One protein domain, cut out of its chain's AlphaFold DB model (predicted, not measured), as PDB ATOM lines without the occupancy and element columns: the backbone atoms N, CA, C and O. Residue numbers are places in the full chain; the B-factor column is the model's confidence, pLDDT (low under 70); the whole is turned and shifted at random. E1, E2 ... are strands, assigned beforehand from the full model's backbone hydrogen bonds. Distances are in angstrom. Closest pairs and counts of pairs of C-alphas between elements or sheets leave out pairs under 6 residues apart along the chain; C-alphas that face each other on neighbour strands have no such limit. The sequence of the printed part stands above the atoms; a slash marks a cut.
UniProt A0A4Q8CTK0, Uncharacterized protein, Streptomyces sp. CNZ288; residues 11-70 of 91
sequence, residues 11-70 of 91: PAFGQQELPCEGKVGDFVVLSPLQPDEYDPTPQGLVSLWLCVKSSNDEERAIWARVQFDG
ATOM      1  N   PRO A  11     165.694 212.799 110.835       88.88
ATOM      2  CA  PRO A  11     165.733 214.228 111.110       88.88
ATOM      3  C   PRO A  11     166.835 214.930 110.308       88.88
ATOM      4  O   PRO A  11     167.954 214.431 110.173       88.88
ATOM      5  N   ALA A  12     166.543 216.142 109.846       92.38
ATOM      6  CA  ALA A  12     167.552 217.110 109.452       92.38
ATOM      7  C   ALA A  12     168.202 217.679 110.725       92.38
ATOM      8  O   ALA A  12     167.671 218.590 111.364       92.38
ATOM      9  N   PHE A  13     169.325 217.080 111.124       91.62
ATOM     10  CA  PHE A  13     170.103 217.491 112.293       91.62
ATOM     11  C   PHE A  13     170.733 218.879 112.112       91.62
ATOM     12  O   PHE A  13     171.095 219.279 111.004       91.62
ATOM     13  N   GLY A  14     170.870 219.612 113.219       89.25
ATOM     14  CA  GLY A  14     171.381 220.981 113.256       89.25
ATOM     15  C   GLY A  14     170.498 222.021 112.555       89.25
ATOM     16  O   GLY A  14     170.917 223.171 112.432       89.25
ATOM     17  N   GLN A  15     169.297 221.651 112.094       88.44
ATOM     18  CA  GLN A  15     168.368 222.560 111.424       88.44
ATOM     19  C   GLN A  15     167.187 222.923 112.322       88.44
ATOM     20  O   GLN A  15     166.621 222.084 113.020       88.44
ATOM     21  N   GLN A  16     166.803 224.197 112.270       86.88
ATOM     22  CA  GLN A  16     165.649 224.744 112.994       86.88
ATOM     23  C   GLN A  16     164.687 225.503 112.073       86.88
ATOM     24  O   GLN A  16     163.592 225.870 112.492       86.88
ATOM     25  N   GLU A  17     165.087 225.734 110.822       92.50
ATOM     26  CA  GLU A  17     164.305 226.471 109.839       92.50
ATOM     27  C   GLU A  17     163.616 225.509 108.875       92.50
ATOM     28  O   GLU A  17     164.182 224.502 108.452       92.50
ATOM     29  N   LEU A  18     162.373 225.832 108.528       93.31
ATOM     30  CA  LEU A  18     161.613 225.091 107.534       93.31
ATOM     31  C   LEU A  18     162.018 225.531 106.126       93.31
ATOM     32  O   LEU A  18     162.266 226.722 105.912       93.31
ATOM     33  N   PRO A  19     162.029 224.617 105.144       92.50
ATOM     34  CA  PRO A  19     162.304 224.994 103.769       92.50
ATOM     35  C   PRO A  19     161.216 225.941 103.240       92.50
ATOM     36  O   PRO A  19     160.020 225.772 103.498       92.50
ATOM     37  N   CYS A  20     161.644 226.955 102.482       92.62
ATOM     38  CA  CYS A  20     160.746 227.912 101.828       92.62
ATOM     39  C   CYS A  20     159.851 227.249 100.773       92.62
ATOM     40  O   CYS A  20     158.759 227.749 100.496       92.62
ATOM     41  N   GLU A  21     160.326 226.144 100.204       93.62
ATOM     42  CA  GLU A  21     159.659 225.359  99.175       93.62
ATOM     43  C   GLU A  21     159.181 224.017  99.737       93.62
ATOM     44  O   GLU A  21     159.754 223.480 100.685       93.62
ATOM     45  N   GLY A  22     158.133 223.467  99.134       91.00
ATOM     46  CA  GLY A  22     157.590 222.158  99.485       91.00
ATOM     47  C   GLY A  22     156.340 221.848  98.674       91.00
ATOM     48  O   GLY A  22     155.734 222.755  98.105       91.00
ATOM     49  N   LYS A  23     155.955 220.575  98.621       93.31
ATOM     50  CA  LYS A  23     154.709 220.088  98.023       93.31
ATOM     51  C   LYS A  23     153.728 219.706  99.119       93.31
ATOM     52  O   LYS A  23     154.117 219.214 100.172       93.31
ATOM     53  N   VAL A  24     152.432 219.880  98.855       93.38
ATOM     54  CA  VAL A  24     151.387 219.435  99.790       93.38
ATOM     55  C   VAL A  24     151.559 217.942 100.066       93.38
ATOM     56  O   VAL A  24     151.579 217.141  99.132       93.38
ATOM     57  N   GLY A  25     151.655 217.583 101.345       91.12
ATOM     58  CA  GLY A  25     151.919 216.210 101.775       91.12
ATOM     59  C   GLY A  25     153.382 215.905 102.103       91.12
ATOM     60  O   GLY A  25     153.644 214.841 102.656       91.12
ATOM     61  N   ASP A  26     154.321 216.812 101.816       93.12
ATOM     62  CA  ASP A  26     155.716 216.639 102.223       93.12
ATOM     63  C   ASP A  26     155.840 216.645 103.750       93.12
ATOM     64  O   ASP A  26     155.210 217.454 104.441       93.12
ATOM     65  N   PHE A  27     156.697 215.763 104.264       93.81
ATOM     66  CA  PHE A  27     157.051 215.701 105.676       93.81
ATOM     67  C   PHE A  27     158.491 216.149 105.883       93.81
ATOM     68  O   PHE A  27     159.393 215.730 105.160       93.81
ATOM     69  N   VAL A  28     158.706 216.953 106.919       94.25
ATOM     70  CA  VAL A  28     160.038 217.363 107.361       94.25
ATOM     71  C   VAL A  28     160.172 217.059 108.841       94.25
ATOM     72  O   VAL A  28     159.330 217.454 109.646       94.25
ATOM     73  N   VAL A  29     161.248 216.365 109.198       93.69
ATOM     74  CA  VAL A  29     161.645 216.159 110.589       93.69
ATOM     75  C   VAL A  29     162.858 217.044 110.847       93.69
ATOM     76  O   VAL A  29     163.867 216.901 110.164       93.69
ATOM     77  N   LEU A  30     162.770 217.961 111.807       93.25
ATOM     78  CA  LEU A  30     163.877 218.834 112.204       93.25
ATOM     79  C   LEU A  30     164.355 218.464 113.601       93.25
ATOM     80  O   LEU A  30     163.537 218.160 114.474       93.25
ATOM     81  N   SER A  31     165.665 218.540 113.819       91.75
ATOM     82  CA  SER A  31     166.262 218.435 115.145       91.75
ATOM     83  C   SER A  31     167.362 219.485 115.301       91.75
ATOM     84  O   SER A  31     168.248 219.548 114.446       91.75
ATOM     85  N   PRO A  32     167.368 220.283 116.386       89.56
ATOM     86  CA  PRO A  32     168.472 221.201 116.664       89.56
ATOM     87  C   PRO A  32     169.751 220.469 117.100       89.56
ATOM     88  O   PRO A  32     170.818 221.077 117.116       89.56
ATOM     89  N   LEU A  33     169.636 219.189 117.463       89.56
ATOM     90  CA  LEU A  33     170.730 218.349 117.931       89.56
ATOM     91  C   LEU A  33     171.641 217.923 116.776       89.56
ATOM     92  O   LEU A  33     171.233 217.929 115.610       89.56
ATOM     93  N   GLN A  34     172.866 217.521 117.101       92.75
ATOM     94  CA  GLN A  34     173.748 216.802 116.183       92.75
ATOM     95  C   GLN A  34     173.373 215.313 116.096       92.75
ATOM     96  O   GLN A  34     172.707 214.788 116.997       92.75
ATOM     97  N   PRO A  35     173.807 214.602 115.037       86.88
ATOM     98  CA  PRO A  35     173.752 213.146 115.028       86.88
ATOM     99  C   PRO A  35     174.433 212.601 116.293       86.88
ATOM    100  O   PRO A  35     175.528 213.040 116.638       86.88
ATOM    101  N   ASP A  36     173.760 211.683 116.988       87.06
ATOM    102  CA  ASP A  36     174.216 211.028 118.227       87.06
ATOM    103  C   ASP A  36     174.252 211.901 119.501       87.06
ATOM    104  O   ASP A  36     174.696 211.443 120.556       87.06
ATOM    105  N   GLU A  37     173.751 213.137 119.451       89.44
ATOM    106  CA  GLU A  37     173.623 213.977 120.643       89.44
ATOM    107  C   GLU A  37     172.405 213.569 121.491       89.44
ATOM    108  O   GLU A  37     171.308 213.334 120.981       89.44
ATOM    109  N   TYR A  38     172.603 213.474 122.809       84.06
ATOM    110  CA  TYR A  38     171.538 213.136 123.751       84.06
ATOM    111  C   TYR A  38     170.564 214.303 123.921       84.06
ATOM    112  O   TYR A  38     170.978 215.424 124.209       84.06
ATOM    113  N   ASP A  39     169.269 214.009 123.824       83.00
ATOM    114  CA  ASP A  39     168.201 214.960 124.109       83.00
ATOM    115  C   ASP A  39     167.810 214.906 125.597       83.00
ATOM    116  O   ASP A  39     167.204 213.926 126.038       83.00
ATOM    117  N   PRO A  40     168.127 215.935 126.402       77.44
ATOM    118  CA  PRO A  40     167.754 215.949 127.810       77.44
ATOM    119  C   PRO A  40     166.297 216.369 128.047       77.44
ATOM    120  O   PRO A  40     165.863 216.387 129.200       77.44
ATOM    121  N   THR A  41     165.553 216.773 127.014       76.31
ATOM    122  CA  THR A  41     164.212 217.334 127.192       76.31
ATOM    123  C   THR A  41     163.148 216.238 127.311       76.31
ATOM    124  O   THR A  41     163.090 215.342 126.471       76.31
ATOM    125  N   PRO A  42     162.247 216.306 128.311       69.19
ATOM    126  CA  PRO A  42     161.192 215.300 128.479       69.19
ATOM    127  C   PRO A  42     160.257 215.156 127.270       69.19
ATOM    128  O   PRO A  42     159.735 214.077 127.007       69.19
ATOM    129  N   GLN A  43     160.031 216.254 126.553       70.56
ATOM    130  CA  GLN A  43     159.135 216.339 125.401       70.56
ATOM    131  C   GLN A  43     159.815 216.053 124.052       70.56
ATOM    132  O   GLN A  43     159.124 215.966 123.039       70.56
ATOM    133  N   GLY A  44     161.143 215.933 124.027       78.94
ATOM    134  CA  GLY A  44     161.929 215.889 122.801       78.94
ATOM    135  C   GLY A  44     162.065 217.254 122.104       78.94
ATOM    136  O   GLY A  44     161.155 218.086 122.079       78.94
ATOM    137  N   LEU A  45     163.227 217.478 121.503       82.56
ATOM    138  CA  LEU A  45     163.588 218.637 120.686       82.56
ATOM    139  C   LEU A  45     163.325 218.406 119.195       82.56
ATOM    140  O   LEU A  45     163.373 219.349 118.403       82.56
ATOM    141  N   VAL A  46     163.028 217.165 118.804       87.69
ATOM    142  CA  VAL A  46     162.638 216.815 117.438       87.69
ATOM    143  C   VAL A  46     161.248 217.376 117.132       87.69
ATOM    144  O   VAL A  46     160.338 217.350 117.959       87.69
ATOM    145  N   SER A  47     161.059 217.872 115.913       89.19
ATOM    146  CA  SER A  47     159.762 218.341 115.427       89.19
ATOM    147  C   SER A  47     159.432 217.723 114.075       89.19
ATOM    148  O   SER A  47     160.293 217.645 113.204       89.19
ATOM    149  N   LEU A  48     158.183 217.287 113.905       91.62
ATOM    150  CA  LEU A  48     157.643 216.832 112.627       91.62
ATOM    151  C   LEU A  48     156.723 217.913 112.060       91.62
ATOM    152  O   LEU A  48     155.894 218.482 112.772       91.62
ATOM    153  N   TRP A  49     156.859 218.167 110.769       94.25
ATOM    154  CA  TRP A  49     156.102 219.168 110.038       94.25
ATOM    155  C   TRP A  49     155.503 218.555 108.783       94.25
ATOM    156  O   TRP A  49     156.155 217.762 108.107       94.25
ATOM    157  N   LEU A  50     154.271 218.950 108.476       95.19
ATOM    158  CA  LEU A  50     153.554 218.582 107.262       95.19
ATOM    159  C   LEU A  50     153.332 219.834 106.415       95.19
ATOM    160  O   LEU A  50     152.778 220.824 106.901       95.19
ATOM    161  N   CYS A  51     153.715 219.791 105.145       93.94
ATOM    162  CA  CYS A  51     153.392 220.853 104.207       93.94
ATOM    163  C   CYS A  51     151.894 220.812 103.872       93.94
ATOM    164  O   CYS A  51     151.390 219.835 103.310       93.94
ATOM    165  N   VAL A  52     151.178 221.885 104.205       94.69
ATOM    166  CA  VAL A  52     149.735 222.032 103.943       94.69
ATOM    167  C   VAL A  52     149.444 222.922 102.737       94.69
ATOM    168  O   VAL A  52     148.347 222.868 102.184       94.69
ATOM    169  N   LYS A  53     150.424 223.719 102.297       91.62
ATOM    170  CA  LYS A  53     150.348 224.517 101.070       91.62
ATOM    171  C   LYS A  53     151.694 224.502 100.357       91.62
ATOM    172  O   LYS A  53     152.702 224.856 100.964       91.62
ATOM    173  N   SER A  54     151.672 224.139  99.075       85.00
ATOM    174  CA  SER A  54     152.842 224.143  98.194       85.00
ATOM    175  C   SER A  54     153.209 225.559  97.768       85.00
ATOM    176  O   SER A  54     152.320 226.381  97.536       85.00
ATOM    177  N   SER A  55     154.503 225.814  97.609       84.50
ATOM    178  CA  SER A  55     155.002 226.998  96.911       84.50
ATOM    179  C   SER A  55     154.896 226.806  95.398       84.50
ATOM    180  O   SER A  55     155.293 225.756  94.889       84.50
ATOM    181  N   ASN A  56     154.447 227.834  94.682       73.44
ATOM    182  CA  ASN A  56     154.728 228.006  93.257       73.44
ATOM    183  C   ASN A  56     155.578 229.272  93.181       73.44
ATOM    184  O   ASN A  56     155.010 230.295  93.539       73.44
ATOM    185  N   ASP A  57     156.868 229.168  92.824       63.78
ATOM    186  CA  ASP A  57     157.966 230.153  92.598       63.78
ATOM    187  C   ASP A  57     157.957 231.567  93.257       63.78
ATOM    188  O   ASP A  57     159.020 232.147  93.459       63.78
ATOM    189  N   GLU A  58     156.819 232.127  93.663       69.06
ATOM    190  CA  GLU A  58     156.626 233.405  94.357       69.06
ATOM    191  C   GLU A  58     155.879 233.284  95.711       69.06
ATOM    192  O   GLU A  58     155.950 234.197  96.535       69.06
ATOM    193  N   GLU A  59     155.187 232.170  95.996       78.19
ATOM    194  CA  GLU A  59     154.546 231.918  97.302       78.19
ATOM    195  C   GLU A  59     155.401 231.003  98.192       78.19
ATOM    196  O   GLU A  59     155.918 230.000  97.718       78.19
ATOM    197  N   ARG A  60     155.515 231.287  99.499       87.88
ATOM    198  CA  ARG A  60     156.196 230.384 100.453       87.88
ATOM    199  C   ARG A  60     155.310 229.196 100.829       87.88
ATOM    200  O   ARG A  60     154.101 229.358 101.007       87.88
ATOM    201  N   ALA A  61     155.929 228.034 101.030       93.69
ATOM    202  CA  ALA A  61     155.252 226.864 101.568       93.69
ATOM    203  C   ALA A  61     154.718 227.135 102.986       93.69
ATOM    204  O   ALA A  61     155.345 227.831 103.789       93.69
ATOM    205  N   ILE A  62     153.548 226.571 103.300       93.44
ATOM    206  CA  ILE A  62     152.969 226.624 104.649       93.44
ATOM    207  C   ILE A  62     153.129 225.255 105.291       93.44
ATOM    208  O   ILE A  62     152.686 224.244 104.742       93.44
ATOM    209  N   TRP A  63     153.713 225.247 106.482       95.00
ATOM    210  CA  TRP A  63     153.994 224.048 107.257       95.00
ATOM    211  C   TRP A  63     153.153 224.034 108.530       95.00
ATOM    212  O   TRP A  63     153.134 225.005 109.287       95.00
ATOM    213  N   ALA A  64     152.472 222.922 108.776       93.00
ATOM    214  CA  ALA A  64     151.779 222.655 110.025       93.00
ATOM    215  C   ALA A  64     152.667 221.787 110.917       93.00
ATOM    216  O   ALA A  64     153.161 220.744 110.483       93.00
ATOM    217  N   ARG A  65     152.866 222.210 112.168       90.94
ATOM    218  CA  ARG A  65     153.595 221.413 113.156       90.94
ATOM    219  C   ARG A  65     152.715 220.265 113.627       90.94
ATOM    220  O   ARG A  65     151.591 220.497 114.067       90.94
ATOM    221  N   VAL A  66     153.249 219.053 113.603       86.56
ATOM    222  CA  VAL A  66     152.666 217.925 114.325       86.56
ATOM    223  C   VAL A  66     153.134 218.035 115.769       86.56
ATOM    224  O   VAL A  66     154.331 217.972 116.056       86.56
ATOM    225  N   GLN A  67     152.194 218.286 116.675       77.75
ATOM    226  CA  GLN A  67     152.484 218.320 118.100       77.75
ATOM    227  C   GLN A  67     152.538 216.885 118.624       77.75
ATOM    228  O   GLN A  67     151.636 216.090 118.370       77.75
ATOM    229  N   PHE A  68     153.630 216.554 119.308       72.00
ATOM    230  CA  PHE A  68     153.761 215.284 120.003       72.00
ATOM    231  C   PHE A  68     153.161 215.432 121.397       72.00
ATOM    232  O   PHE A  68     153.565 216.313 122.156       72.00
ATOM    233  N   ASP A  69     152.222 214.554 121.730       68.44
ATOM    234  CA  ASP A  69     151.543 214.545 123.032       68.44
ATOM    235  C   ASP A  69     152.286 213.685 124.074       68.44
ATOM    236  O   ASP A  69     151.829 213.494 125.199       68.44
ATOM    237  N   GLY A  70     153.464 213.180 123.701       66.38
ATOM    238  CA  GLY A  70     154.397 212.471 124.562       66.38
ATOM    239  C   GLY A  70     155.273 211.497 123.780       66.38
ATOM    240  O   GLY A  70     155.203 211.410 122.553       66.38
TER     241      GLY A  70
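Overview. This is residues 11 to 70 of the 91 residues of an uncharacterized protein of Streptomyces sp. CNZ288 (UniProt A0A4Q8CTK0). With little regular structure, this is a small twisted ribbon of three strands, E1, E2 and E3 side by side, with the long loop of residues 32 to 46 at one end and the short link from E2 to E3 at the other; in the long stretch of residues 11 to 26, before E1, residues 12 to 13 pair in parallel with residues 30 to 31 of E1. The 60 printed residues hold no named helix; the sheet, E1 - E2 - E3, is antiparallel, a meander in which each strand neighbours the one before, and the class is all strand, with 17 residues in named elements. It is flat, 39 by 23 by 12 A, and only just loose, close to compact, with a radius of gyration of the C-alphas of 12.8 A.

Along the chain. E2, residues 47 to 53, is 18.2 A long from C-alpha 47 at (159.762, 218.341, 115.427). E1 is residues 27 to 31, 13.5 A; E3 is residues 62 to 66, 13.0 A, ending at (152.666, 217.925, 114.325).

Arrangement. Hairpin E1 and E2 stands at 147 degrees, N 28 to O 49 2.9 A. Hairpin E2 and E3 stands at 143 degrees, N 64 to O 50 2.8 A. The sheet is only just strongly twisted, 4.3 A off plane.

Size, cuts and confidence. The farthest C-alphas, Pro 40 and Glu 58, are 39.3 A apart. The printed part has no cut. The link E1 to E2 is long. Residues 42, 57 to 58 and 69 to 70 are under pLDDT 70.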